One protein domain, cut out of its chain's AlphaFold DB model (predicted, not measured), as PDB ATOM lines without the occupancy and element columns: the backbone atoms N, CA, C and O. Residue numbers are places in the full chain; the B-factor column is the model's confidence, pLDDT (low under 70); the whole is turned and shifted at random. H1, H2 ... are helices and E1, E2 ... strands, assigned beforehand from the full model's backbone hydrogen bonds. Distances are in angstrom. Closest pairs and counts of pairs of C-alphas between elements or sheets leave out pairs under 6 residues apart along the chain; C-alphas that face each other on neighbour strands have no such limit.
ATOM      1  N   SER A 148      62.871   5.164  16.321       64.69
ATOM      2  CA  SER A 148      61.798   4.250  15.908       64.69
ATOM      3  C   SER A 148      62.195   2.774  15.855       64.69
ATOM      4  O   SER A 148      61.315   1.923  15.923       64.69
ATOM      5  N   LYS A 149      63.489   2.426  15.824       64.69
ATOM      6  CA  LYS A 149      63.970   1.025  15.788       64.69
ATOM      7  C   LYS A 149      63.498   0.131  16.946       64.69
ATOM      8  O   LYS A 149      63.504  -1.084  16.804       64.69
ATOM      9  N   ASN A 150      63.090   0.732  18.065       65.75
ATOM     10  CA  ASN A 150      62.542   0.045  19.242       65.75
ATOM     11  C   ASN A 150      61.034   0.315  19.440       65.75
ATOM     12  O   ASN A 150      60.482  -0.029  20.483       65.75
ATOM     13  N   GLN A 151      60.378   1.003  18.501       68.00
ATOM     14  CA  GLN A 151      58.965   1.369  18.585       68.00
ATOM     15  C   GLN A 151      58.151   0.441  17.700       68.00
ATOM     16  O   GLN A 151      57.820   0.766  16.566       68.00
ATOM     17  N   GLU A 152      57.820  -0.726  18.232       75.50
ATOM     18  CA  GLU A 152      56.946  -1.657  17.542       75.50
ATOM     19  C   GLU A 152      55.467  -1.273  17.726       75.50
ATOM     20  O   GLU A 152      55.022  -0.931  18.828       75.50
ATOM     21  N   VAL A 153      54.677  -1.334  16.649       81.50
ATOM     22  CA  VAL A 153      53.214  -1.283  16.755       81.50
ATOM     23  C   VAL A 153      52.738  -2.628  17.292       81.50
ATOM     24  O   VAL A 153      52.872  -3.642  16.617       81.50
ATOM     25  N   GLU A 154      52.174  -2.642  18.497       88.19
ATOM     26  CA  GLU A 154      51.473  -3.809  19.044       88.19
ATOM     27  C   GLU A 154      50.283  -4.188  18.144       88.19
ATOM     28  O   GLU A 154      49.481  -3.319  17.788       88.19
ATOM     29  N   THR A 155      50.143  -5.471  17.796       89.75
ATOM     30  CA  THR A 155      49.150  -5.948  16.819       89.75
ATOM     31  C   THR A 155      47.720  -5.534  17.174       89.75
ATOM     32  O   THR A 155      47.036  -4.953  16.340       89.75
ATOM     33  N   GLU A 156      47.272  -5.712  18.422       93.31
ATOM     34  CA  GLU A 156      45.914  -5.313  18.839       93.31
ATOM     35  C   GLU A 156      45.684  -3.794  18.773       93.31
ATOM     36  O   GLU A 156      44.597  -3.331  18.418       93.31
ATOM     37  N   LYS A 157      46.724  -2.992  19.030       93.06
ATOM     38  CA  LYS A 157      46.665  -1.535  18.863       93.06
ATOM     39  C   LYS A 157      46.572  -1.146  17.386       93.06
ATOM     40  O   LYS A 157      45.799  -0.252  17.048       93.06
ATOM     41  N   GLY A 158      47.342  -1.798  16.515       94.19
ATOM     42  CA  GLY A 158      47.296  -1.561  15.073       94.19
ATOM     43  C   GLY A 158      45.978  -2.021  14.441       94.19
ATOM     44  O   GLY A 158      45.415  -1.278  13.642       94.19
ATOM     45  N   LYS A 159      45.434  -3.171  14.866       95.69
ATOM     46  CA  LYS A 159      44.097  -3.653  14.483       95.69
ATOM     47  C   LYS A 159      43.024  -2.637  14.841       95.69
ATOM     48  O   LYS A 159      42.267  -2.216  13.975       95.69
ATOM     49  N   LYS A 160      43.011  -2.163  16.092       96.06
ATOM     50  CA  LYS A 160      42.055  -1.136  16.518       96.06
ATOM     51  C   LYS A 160      42.160   0.139  15.673       96.06
ATOM     52  O   LYS A 160      41.141   0.637  15.215       96.06
ATOM     53  N   LEU A 161      43.376   0.642  15.432       95.94
ATOM     54  CA  LEU A 161      43.589   1.813  14.569       95.94
ATOM     55  C   LEU A 161      43.068   1.590  13.141       95.94
ATOM     56  O   LEU A 161      42.535   2.519  12.543       95.94
ATOM     57  N   ALA A 162      43.215   0.379  12.601       96.69
ATOM     58  CA  ALA A 162      42.715   0.023  11.281       96.69
ATOM     59  C   ALA A 162      41.181  -0.076  11.236       96.69
ATOM     60  O   ALA A 162      40.564   0.494  10.340       96.69
ATOM     61  N   GLU A 163      40.558  -0.737  12.212       95.81
ATOM     62  CA  GLU A 163      39.098  -0.849  12.316       95.81
ATOM     63  C   GLU A 163      38.418   0.503  12.542       95.81
ATOM     64  O   GLU A 163      37.423   0.798  11.877       95.81
ATOM     65  N   ASP A 164      38.947   1.322  13.460       95.44
ATOM     66  CA  ASP A 164      38.435   2.666  13.740       95.44
ATOM     67  C   ASP A 164      38.481   3.518  12.453       95.44
ATOM     68  O   ASP A 164      37.493   4.160  12.107       95.44
ATOM     69  N   PHE A 165      39.571   3.434  11.678       95.62
ATOM     70  CA  PHE A 165      39.750   4.155  10.411       95.62
ATOM     71  C   PHE A 165      38.851   3.644   9.268       95.62
ATOM     72  O   PHE A 165      38.284   4.447   8.524       95.62
ATOM     73  N   ILE A 166      38.668   2.322   9.136       94.69
ATOM     74  CA  ILE A 166      37.726   1.720   8.172       94.69
ATOM     75  C   ILE A 166      36.302   2.231   8.428       94.69
ATOM     76  O   ILE A 166      35.602   2.584   7.476       94.69
ATOM     77  N   LYS A 167      35.898   2.305   9.705       93.50
ATOM     78  CA  LYS A 167      34.580   2.785  10.147       93.50
ATOM     79  C   LYS A 167      34.430   4.298   9.966       93.50
ATOM     80  O   LYS A 167      33.452   4.735   9.369       93.50
ATOM     81  N   GLU A 168      35.403   5.093  10.416       93.44
ATOM     82  CA  GLU A 168      35.395   6.562  10.303       93.44
ATOM     83  C   GLU A 168      35.247   7.026   8.846       93.44
ATOM     84  O   GLU A 168      34.457   7.923   8.544       93.44
ATOM     85  N   HIS A 169      35.953   6.370   7.923       91.56
ATOM     86  CA  HIS A 169      35.973   6.754   6.515       91.56
ATOM     87  C   HIS A 169      35.046   5.937   5.604       91.56
ATOM     88  O   HIS A 169      35.013   6.207   4.400       91.56
ATOM     89  N   ASN A 170      34.270   4.997   6.161       91.75
ATOM     90  CA  ASN A 170      33.356   4.104   5.437       91.75
ATOM     91  C   ASN A 170      34.046   3.397   4.249       91.75
ATOM     92  O   ASN A 170      33.560   3.429   3.120       91.75
ATOM     93  N   LEU A 171      35.220   2.798   4.493       91.38
ATOM     94  CA  LEU A 171      36.021   2.126   3.450       91.38
ATOM     95  C   LEU A 171      35.425   0.782   2.996       91.38
ATOM     96  O   LEU A 171      35.805   0.247   1.959       91.38
ATOM     97  N   VAL A 172      34.498   0.230   3.776       89.44
ATOM     98  CA  VAL A 172      33.743  -0.985   3.464       89.44
ATOM     99  C   VAL A 172      32.277  -0.701   3.777       89.44
ATOM    100  O   VAL A 172      31.979  -0.178   4.849       89.44
ATOM    101  N   GLU A 173      31.369  -1.033   2.855       83.62
ATOM    102  CA  GLU A 173      29.929  -0.739   2.989       83.62
ATOM    103  C   GLU A 173      29.292  -1.411   4.212       83.62
ATOM    104  O   GLU A 173      28.461  -0.802   4.883       83.62
ATOM    105  N   ASN A 174      29.702  -2.647   4.517       84.31
ATOM    106  CA  ASN A 174      29.309  -3.354   5.729       84.31
ATOM    107  C   ASN A 174      30.533  -3.662   6.599       84.31
ATOM    108  O   ASN A 174      31.261  -4.629   6.366       84.31
ATOM    109  N   THR A 175      30.755  -2.850   7.630       82.62
ATOM    110  CA  THR A 175      31.865  -3.044   8.570       82.62
ATOM    111  C   THR A 175      31.671  -4.221   9.529       82.62
ATOM    112  O   THR A 175      32.628  -4.581  10.208       82.62
ATOM    113  N   ASP A 176      30.479  -4.824   9.592       79.62
ATOM    114  CA  ASP A 176      30.220  -6.023  10.405       79.62
ATOM    115  C   ASP A 176      30.650  -7.320   9.682       79.62
ATOM    116  O   ASP A 176      30.717  -8.382  10.297       79.62
ATOM    117  N   GLU A 177      30.975  -7.235   8.385       83.00
ATOM    118  CA  GLU A 177      31.462  -8.345   7.548       83.00
ATOM    119  C   GLU A 177      32.994  -8.359   7.370       83.00
ATOM    120  O   GLU A 177      33.511  -9.174   6.602       83.00
ATOM    121  N   ILE A 178      33.738  -7.475   8.052       92.25
ATOM    122  CA  ILE A 178      35.204  -7.459   7.950       92.25
ATOM    123  C   ILE A 178      35.825  -8.569   8.810       92.25
ATOM    124  O   ILE A 178      35.635  -8.634  10.024       92.25
ATOM    125  N   GLU A 179      36.610  -9.433   8.177       95.00
ATOM    126  CA  GLU A 179      37.315 -10.549   8.812       95.00
ATOM    127  C   GLU A 179      38.814 -10.236   8.843       95.00
ATOM    128  O   GLU A 179      39.443 -10.106   7.794       95.00
ATOM    129  N   TYR A 180      39.405 -10.100  10.033       95.19
ATOM    130  CA  TYR A 180      40.851  -9.910  10.171       95.19
ATOM    131  C   TYR A 180      41.594 -11.191   9.772       95.19
ATOM    132  O   TYR A 180      41.496 -12.202  10.467       95.19
ATOM    133  N   LEU A 181      42.348 -11.133   8.671       93.69
ATOM    134  CA  LEU A 181      43.132 -12.261   8.164       93.69
ATOM    135  C   LEU A 181      44.499 -12.365   8.843       93.69
ATOM    136  O   LEU A 181      44.990 -13.464   9.082       93.69
ATOM    137  N   GLY A 182      45.126 -11.228   9.147       91.94
ATOM    138  CA  GLY A 182      46.459 -11.220   9.733       91.94
ATOM    139  C   GLY A 182      47.192  -9.893   9.612       91.94
ATOM    140  O   GLY A 182      46.658  -8.876   9.157       91.94
ATOM    141  N   GLU A 183      48.451  -9.934  10.033       90.38
ATOM    142  CA  GLU A 183      49.381  -8.818   9.982       90.38
ATOM    143  C   GLU A 183      50.570  -9.157   9.079       90.38
ATOM    144  O   GLU A 183      51.085 -10.270   9.115       90.38
ATOM    145  N   PHE A 184      51.046  -8.171   8.322       85.38
ATOM    146  CA  PHE A 184      52.261  -8.261   7.519       85.38
ATOM    147  C   PHE A 184      53.213  -7.096   7.831       85.38
ATOM    148  O   PHE A 184      52.829  -5.923   7.759       85.38
ATOM    149  N   ARG A 185      54.472  -7.414   8.155       82.25
ATOM    150  CA  ARG A 185      55.527  -6.451   8.514       82.25
ATOM    151  C   ARG A 185      56.691  -6.574   7.529       82.25
ATOM    152  O   ARG A 185      57.367  -7.593   7.504       82.25
ATOM    153  N   MET A 186      56.964  -5.514   6.763       65.19
ATOM    154  CA  MET A 186      58.174  -5.426   5.918       65.19
ATOM    155  C   MET A 186      59.422  -5.005   6.712       65.19
ATOM    156  O   MET A 186      60.534  -5.026   6.196       65.19
ATOM    157  N   GLY A 187      59.247  -4.581   7.964       68.62
ATOM    158  CA  GLY A 187      60.309  -4.118   8.849       68.62
ATOM    159  C   GLY A 187      59.730  -3.445  10.096       68.62
ATOM    160  O   GLY A 187      58.510  -3.353  10.231       68.62
ATOM    161  N   PRO A 188      60.570  -2.921  11.006       68.81
ATOM    162  CA  PRO A 188      60.105  -2.347  12.273       68.81
ATOM    163  C   PRO A 188      59.283  -1.059  12.098       68.81
ATOM    164  O   PRO A 188      58.565  -0.652  13.009       68.81
ATOM    165  N   LEU A 189      59.395  -0.395  10.941       75.31
ATOM    166  CA  LEU A 189      58.871   0.954  10.714       75.31
ATOM    167  C   LEU A 189      57.392   1.003  10.287       75.31
ATOM    168  O   LEU A 189      56.804   2.089  10.266       75.31
ATOM    169  N   SER A 190      56.786  -0.136   9.944       84.19
ATOM    170  CA  SER A 190      55.362  -0.207   9.612       84.19
ATOM    171  C   SER A 190      54.761  -1.599   9.798       84.19
ATOM    172  O   SER A 190      55.379  -2.625   9.515       84.19
ATOM    173  N   ALA A 191      53.501  -1.602  10.217       88.88
ATOM    174  CA  ALA A 191      52.633  -2.769  10.291       88.88
ATOM    175  C   ALA A 191      51.551  -2.678   9.208       88.88
ATOM    176  O   ALA A 191      51.052  -1.587   8.927       88.88
ATOM    177  N   SER A 192      51.156  -3.801   8.613       92.62
ATOM    178  CA  SER A 192      50.021  -3.874   7.685       92.62
ATOM    179  C   SER A 192      48.949  -4.779   8.272       92.62
ATOM    180  O   SER A 192      49.198  -5.970   8.418       92.62
ATOM    181  N   MET A 193      47.768  -4.246   8.568       95.56
ATOM    182  CA  MET A 193      46.614  -5.019   9.031       95.56
ATOM    183  C   MET A 193      45.729  -5.369   7.840       95.56
ATOM    184  O   MET A 193      45.352  -4.480   7.073       95.56
ATOM    185  N   ILE A 194      45.430  -6.654   7.664       95.62
ATOM    186  CA  ILE A 194      44.758  -7.177   6.474       95.62
ATOM    187  C   ILE A 194      43.388  -7.715   6.874       95.62
ATOM    188  O   ILE A 194      43.278  -8.576   7.748       95.62
ATOM    189  N   TYR A 195      42.351  -7.212   6.210       95.88
ATOM    190  CA  TYR A 195      40.963  -7.597   6.439       95.88
ATOM    191  C   TYR A 195      40.322  -8.045   5.134       95.88
ATOM    192  O   TYR A 195      40.391  -7.332   4.138       95.88
ATOM    193  N   LYS A 196      39.647  -9.187   5.140       95.19
ATOM    194  CA  LYS A 196      38.754  -9.616   4.063       95.19
ATOM    195  C   LYS A 196      37.382  -8.972   4.237       95.19
ATOM    196  O   LYS A 196      36.951  -8.754   5.365       95.19
ATOM    197  N   TYR A 197      36.694  -8.695   3.133       92.88
ATOM    198  CA  TYR A 197      35.294  -8.273   3.136       92.88
ATOM    199  C   TYR A 197      34.589  -8.762   1.863       92.88
ATOM    200  O   TYR A 197      35.109  -8.621   0.759       92.88
ATOM    201  N   GLY A 198      33.401  -9.351   1.996       88.62
ATOM    202  CA  GLY A 198      32.675  -9.936   0.861       88.62
ATOM    203  C   GLY A 198      33.437 -11.050   0.117       88.62
ATOM    204  O   GLY A 198      34.311 -11.727   0.665       88.62
ATOM    205  N   GLU A 199      33.077 -11.269  -1.151       88.88
ATOM    206  CA  GLU A 199      33.662 -12.313  -2.002       88.88
ATOM    207  C   GLU A 199      34.910 -11.803  -2.745       88.88
ATOM    208  O   GLU A 199      34.832 -10.881  -3.555       88.88
ATOM    209  N   ASN A 200      36.061 -12.424  -2.462       90.62
ATOM    210  CA  ASN A 200      37.376 -12.140  -3.058       90.62
ATOM    211  C   ASN A 200      37.862 -10.673  -2.986       90.62
ATOM    212  O   ASN A 200      38.643 -10.244  -3.835       90.62
ATOM    213  N   LYS A 201      37.441  -9.901  -1.975       92.62
ATOM    214  CA  LYS A 201      37.990  -8.561  -1.705       92.62
ATOM    215  C   LYS A 201      38.638  -8.511  -0.330       92.62
ATOM    216  O   LYS A 201      38.181  -9.147   0.624       92.62
ATOM    217  N   ALA A 202      39.695  -7.721  -0.229       94.94
ATOM    218  CA  ALA A 202      40.374  -7.434   1.014       94.94
ATOM    219  C   ALA A 202      40.905  -5.994   1.028       94.94
ATOM    220  O   ALA A 202      41.106  -5.350  -0.003       94.94
ATOM    221  N   ILE A 203      41.087  -5.458   2.228       94.81
ATOM    222  CA  ILE A 203      41.664  -4.145   2.473       94.81
ATOM    223  C   ILE A 203      42.879  -4.306   3.380       94.81
ATOM    224  O   ILE A 203      42.824  -4.921   4.447       94.81
ATOM    225  N   ARG A 204      43.998  -3.737   2.939       95.12
ATOM    226  CA  ARG A 204      45.240  -3.651   3.702       95.12
ATOM    227  C   ARG A 204      45.373  -2.234   4.241       95.12
ATOM    228  O   ARG A 204      45.579  -1.304   3.462       95.12
ATOM    229  N   ILE A 205      45.298  -2.069   5.558       96.25
ATOM    230  CA  ILE A 205      45.564  -0.801   6.248       96.25
ATOM    231  C   ILE A 205      47.012  -0.793   6.730       96.25
ATOM    232  O   ILE A 205      47.441  -1.715   7.418       96.25
ATOM    233  N   VAL A 206      47.774   0.247   6.400       93.38
ATOM    234  CA  VAL A 206      49.159   0.400   6.865       93.38
ATOM    235  C   VAL A 206      49.198   1.348   8.056       93.38
ATOM    236  O   VAL A 206      48.627   2.436   8.013       93.38
ATOM    237  N   ILE A 207      49.884   0.936   9.118       92.12
ATOM    238  CA  ILE A 207      50.139   1.707  10.334       92.12
ATOM    239  C   ILE A 207      51.625   2.068  10.363       92.12
ATOM    240  O   ILE A 207      52.481   1.183  10.316       92.12
ATOM    241  N   ALA A 208      51.948   3.356  10.479       87.06
ATOM    242  CA  ALA A 208      53.328   3.799  10.652       87.06
ATOM    243  C   ALA A 208      53.777   3.643  12.112       87.06
ATOM    244  O   ALA A 208      53.117   4.141  13.032       87.06
ATOM    245  N   SER A 209      54.939   3.020  12.313       81.75
ATOM    246  CA  SER A 209      55.609   2.907  13.608       81.75
ATOM    247  C   SER A 209      56.303   4.224  13.971       81.75
ATOM    248  O   SER A 209      57.483   4.438  13.689       81.75
ATOM    249  N   THR A 210      55.560   5.137  14.593       76.00
ATOM    250  CA  THR A 210      56.108   6.358  15.206       76.00
ATOM    251  C   THR A 210      55.806   6.379  16.706       76.00
ATOM    252  O   THR A 210      55.085   5.515  17.212       76.00
ATOM    253  N   ALA A 211      56.272   7.408  17.428       74.38
ATOM    254  CA  ALA A 211      56.000   7.568  18.861       74.38
ATOM    255  C   ALA A 211      54.491   7.584  19.192       74.38
ATOM    256  O   ALA A 211      54.082   7.290  20.319       74.38
ATOM    257  N   LYS A 212      53.649   7.902  18.199       81.31
ATOM    258  CA  LYS A 212      52.192   7.744  18.228       81.31
ATOM    259  C   LYS A 212      51.746   7.031  16.943       81.31
ATOM    260  O   LYS A 212      51.494   7.719  15.951       81.31
ATOM    261  N   PRO A 213      51.634   5.686  16.960       86.44
ATOM    262  CA  PRO A 213      51.186   4.913  15.810       86.44
ATOM    263  C   PRO A 213      49.883   5.456  15.233       86.44
ATOM    264  O   PRO A 213      48.957   5.782  15.978       86.44
ATOM    265  N   LYS A 214      49.849   5.569  13.910       88.44
ATOM    266  CA  LYS A 214      48.782   6.206  13.133       88.44
ATOM    267  C   LYS A 214      48.650   5.498  11.793       88.44
ATOM    268  O   LYS A 214      49.651   5.005  11.263       88.44
ATOM    269  N   VAL A 215      47.438   5.470  11.243       92.06
ATOM    270  CA  VAL A 215      47.227   4.996   9.874       92.06
ATOM    271  C   VAL A 215      48.038   5.871   8.925       92.06
ATOM    272  O   VAL A 215      48.062   7.096   9.039       92.06
ATOM    273  N   SER A 216      48.741   5.217   8.013       89.56
ATOM    274  CA  SER A 216      49.603   5.827   7.011       89.56
ATOM    275  C   SER A 216      49.223   5.409   5.594       89.56
ATOM    276  O   SER A 216      49.924   5.768   4.660       89.56
ATOM    277  N   GLY A 217      48.148   4.647   5.400       92.12
ATOM    278  CA  GLY A 217      47.667   4.280   4.072       92.12
ATOM    279  C   GLY A 217      46.624   3.173   4.092       92.12
ATOM    280  O   GLY A 217      46.485   2.460   5.085       92.12
ATOM    281  N   PHE A 218      45.933   3.013   2.968       94.06
ATOM    282  CA  PHE A 218      45.118   1.841   2.680       94.06
ATOM    283  C   PHE A 218      45.267   1.413   1.219       94.06
ATOM    284  O   PHE A 218      45.570   2.225   0.341       94.06
ATOM    285  N   TYR A 219      45.035   0.130   0.971       92.75
ATOM    286  CA  TYR A 219      45.034  -0.488  -0.348       92.75
ATOM    287  C   TYR A 219      43.832  -1.420  -0.428       92.75
ATOM    288  O   TYR A 219      43.670  -2.260   0.461       92.75
ATOM    289  N   TYR A 220      43.035  -1.308  -1.487       91.69
ATOM    290  CA  TYR A 220      42.147  -2.401  -1.866       91.69
ATOM    291  C   TYR A 220      42.957  -3.430  -2.649       91.69
ATOM    292  O   TYR A 220      43.749  -3.076  -3.524       91.69
ATOM    293  N   ILE A 221      42.779  -4.692  -2.283       90.44
ATOM    294  CA  ILE A 221      43.477  -5.849  -2.833       90.44
ATOM    295  C   ILE A 221      42.475  -6.994  -3.014       90.44
ATOM    296  O   ILE A 221      41.396  -6.996  -2.412       90.44
ATOM    297  N   ASP A 222      42.806  -7.964  -3.855       91.88
ATOM    298  CA  ASP A 222      42.016  -9.192  -3.965       91.88
ATOM    299  C   ASP A 222      42.389 -10.210  -2.863       91.88
ATOM    300  O   ASP A 222      43.287  -9.988  -2.043       91.88
ATOM    301  N   GLY A 223      41.652 -11.321  -2.800       88.06
ATOM    302  CA  GLY A 223      41.895 -12.379  -1.820       88.06
ATOM    303  C   GLY A 223      43.186 -13.172  -2.052       88.06
ATOM    304  O   GLY A 223      43.730 -13.711  -1.092       88.06
ATOM    305  N   GLU A 224      43.701 -13.231  -3.284       88.75
ATOM    306  CA  GLU A 224      44.963 -13.911  -3.607       88.75
ATOM    307  C   GLU A 224      46.134 -13.108  -3.027       88.75
ATOM    308  O   GLU A 224      46.881 -13.620  -2.193       88.75
ATOM    309  N   GLN A 225      46.186 -11.808  -3.327       88.25
ATOM    310  CA  GLN A 225      47.139 -10.849  -2.756       88.25
ATOM    311  C   GLN A 225      47.084 -10.799  -1.223       88.25
ATOM    312  O   GLN A 225      48.113 -10.687  -0.555       88.25
ATOM    313  N   ALA A 226      45.885 -10.870  -0.637       90.38
ATOM    314  CA  ALA A 226      45.726 -10.882   0.814       90.38
ATOM    315  C   ALA A 226      46.355 -12.130   1.454       90.38
ATOM    316  O   ALA A 226      47.055 -12.006   2.461       90.38
ATOM    317  N   ASN A 227      46.153 -13.304   0.847       87.12
ATOM    318  CA  ASN A 227      46.772 -14.551   1.291       87.12
ATOM    319  C   ASN A 227      48.296 -14.523   1.103       87.12
ATOM    320  O   ASN A 227      49.014 -14.924   2.013       87.12
ATOM    321  N   GLU A 228      48.806 -13.993  -0.017       86.69
ATOM    322  CA  GLU A 228      50.252 -13.827  -0.234       86.69
ATOM    323  C   GLU A 228      50.906 -13.032   0.905       86.69
ATOM    324  O   GLU A 228      51.896 -13.484   1.480       86.69
ATOM    325  N   TYR A 229      50.340 -11.880   1.285       84.25
ATOM    326  CA  TYR A 229      50.887 -11.058   2.370       84.25
ATOM    327  C   TYR A 229      50.847 -11.749   3.740       84.25
ATOM    328  O   TYR A 229      51.794 -11.601   4.515       84.25
ATOM    329  N   VAL A 230      49.767 -12.473   4.056       83.62
ATOM    330  CA  VAL A 230      49.648 -13.197   5.333       83.62
ATOM    331  C   VAL A 230      50.628 -14.374   5.370       83.62
ATOM    332  O   VAL A 230      51.387 -14.491   6.328       83.62
ATOM    333  N   ASN A 231      50.721 -15.171   4.305       80.06
ATOM    334  CA  ASN A 231      51.624 -16.324   4.243       80.06
ATOM    335  C   ASN A 231      53.110 -15.909   4.193       80.06
ATOM    336  O   ASN A 231      53.978 -16.639   4.673       80.06
ATOM    337  N   TYR A 232      53.436 -14.717   3.673       71.00
ATOM    338  CA  TYR A 232      54.811 -14.198   3.696       71.00
ATOM    339  C   TYR A 232      55.317 -13.937   5.126       71.00
ATOM    340  O   TYR A 232      56.520 -14.029   5.379       71.00
ATOM    341  N   ARG A 233      54.417 -13.648   6.079       61.56
ATOM    342  CA  ARG A 233      54.765 -13.575   7.506       61.56
ATOM    343  C   ARG A 233      55.233 -14.937   8.014       61.56
ATOM    344  O   ARG A 233      56.301 -15.014   8.620       61.56
ATOM    345  N   ASP A 234      54.472 -15.990   7.733       53.03
ATOM    346  CA  ASP A 234      54.793 -17.348   8.179       53.03
ATOM    347  C   ASP A 234      56.136 -17.811   7.594       53.03
ATOM    348  O   ASP A 234      56.946 -18.392   8.314       53.03
ATOM    349  N   TYR A 235      56.453 -17.443   6.348       51.38
ATOM    350  CA  TYR A 235      57.774 -17.693   5.760       51.38
ATOM    351  C   TYR A 235      58.921 -16.960   6.479       51.38
ATOM    352  O   TYR A 235      59.985 -17.545   6.682       51.38
ATOM    353  N   ILE A 236      58.730 -15.709   6.913       54.91
ATOM    354  CA  ILE A 236      59.747 -14.972   7.689       54.91
ATOM    355  C   ILE A 236      59.915 -15.564   9.101       54.91
ATOM    356  O   ILE A 236      61.037 -15.633   9.602       54.91
ATOM    357  N   GLU A 237      58.824 -15.985   9.749       53.97
ATOM    358  CA  GLU A 237      58.847 -16.510  11.122       53.97
ATOM    359  C   GLU A 237      59.290 -17.984  11.209       53.97
ATOM    360  O   GLU A 237      59.892 -18.376  12.210       53.97
ATOM    361  N   THR A 238      59.028 -18.799  10.179       52.69
ATOM    362  CA  THR A 238      59.267 -20.259  10.196       52.69
ATOM    363  C   THR A 238      60.302 -20.752   9.181       52.69
ATOM    364  O   THR A 238      60.910 -21.799   9.399       52.69
ATOM    365  N   GLY A 239      60.537 -20.013   8.091       40.09
ATOM    366  CA  GLY A 239      61.347 -20.456   6.952       40.09
ATOM    367  C   GLY A 239      60.623 -21.387   5.968       40.09
ATOM    368  O   GLY A 239      61.239 -21.819   4.993       40.09
ATOM    369  N   GLU A 240      59.341 -21.688   6.189       34.44
ATOM    370  CA  GLU A 240      58.514 -22.551   5.338       34.44
ATOM    371  C   GLU A 240      57.328 -21.762   4.752       34.44
ATOM    372  O   GLU A 240      56.834 -20.815   5.359       34.44
ATOM    373  N   ILE A 241      56.882 -22.125   3.545       44.59
ATOM    374  CA  ILE A 241      55.650 -21.590   2.943       44.59
ATOM    375  C   ILE A 241      54.543 -22.616   3.201       44.59
ATOM    376  O   ILE A 241      54.692 -23.771   2.791       44.59
ATOM    377  N   GLY A 242      53.478 -22.192   3.889       46.59
ATOM    378  CA  GLY A 242      52.272 -22.988   4.161       46.59
ATOM    379  C   GLY A 242      51.289 -23.042   2.996       46.59
ATOM    380  O   GLY A 242      51.198 -22.031   2.259       46.59
TER     381      GLY A 242
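Overview. This is residues 148 to 242 of the 242 residues of an uncharacterized protein of Maledivibacter halophilus (UniProt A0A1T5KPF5). A strongly twisted sheet of four antiparallel strands makes the core, with one helix packed on each of its faces: H1 on one, H2 on the other. The sheet is a meander, each strand the antiparallel neighbour of the one before, in the order E1, E2, E3, E4. The printed part has 95 residues, with two named helices and four named strands in the order H1, E1, E2, E3, E4, H2; the class is mixed, helices and strands. It is compact, with a radius of gyration of the C-alphas of 13.1 A, and flat, spanning 36 by 33 by 18 A.

Along the chain. H1, residues 155 to 168, begins at C-alpha 155 (49.150, -5.948, 16.819) and is 19.7 A long. E1, residues 179 to 187, measures 23.9 A, E2, residues 190 to 197, 22.6 A, E3, residues 201 to 208, 23.3 A, and E4, residues 214 to 222, 24.0 A. H2, residues 223 to 238, is 22.5 A long and ends at C-alpha 238 (59.267, -20.259, 10.196).

Arrangement. E1 and E2 form a hairpin, with N 181 and O 194 2.9 A apart, within hydrogen-bond range. So do E2 and E3, with N 193 and O 205 at 2.8 A, and E3 and E4, with N 204 and O 219 at 2.9 A. H1 is on the sheet; its closest C-alphas to E3 are those of Ala 162 and Ile 205, 5.8 A apart. H2 is on the opposite face, at a height over the sheet of 8.3 A, and runs slantwise to the strands, at 40 degrees to E2 on the local plane. The C-alphas of Gly 182 and Val 230, 5.8 A apart, are the closest of E1 and H2. H1 and H2 are apart. Every O i to N i+4 pair is within hydrogen-bond range in H1, and 10 of 12 in H2.

Size, cuts and confidence. The C-alphas of Asn 150 and Glu 199 are the two farthest apart, 37.9 A. The printed part has no cut, and no link is long. Mean pLDDT of the printed part is 83.5; residues 148 to 151, 186 to 188 and 233 to 242 are under 70.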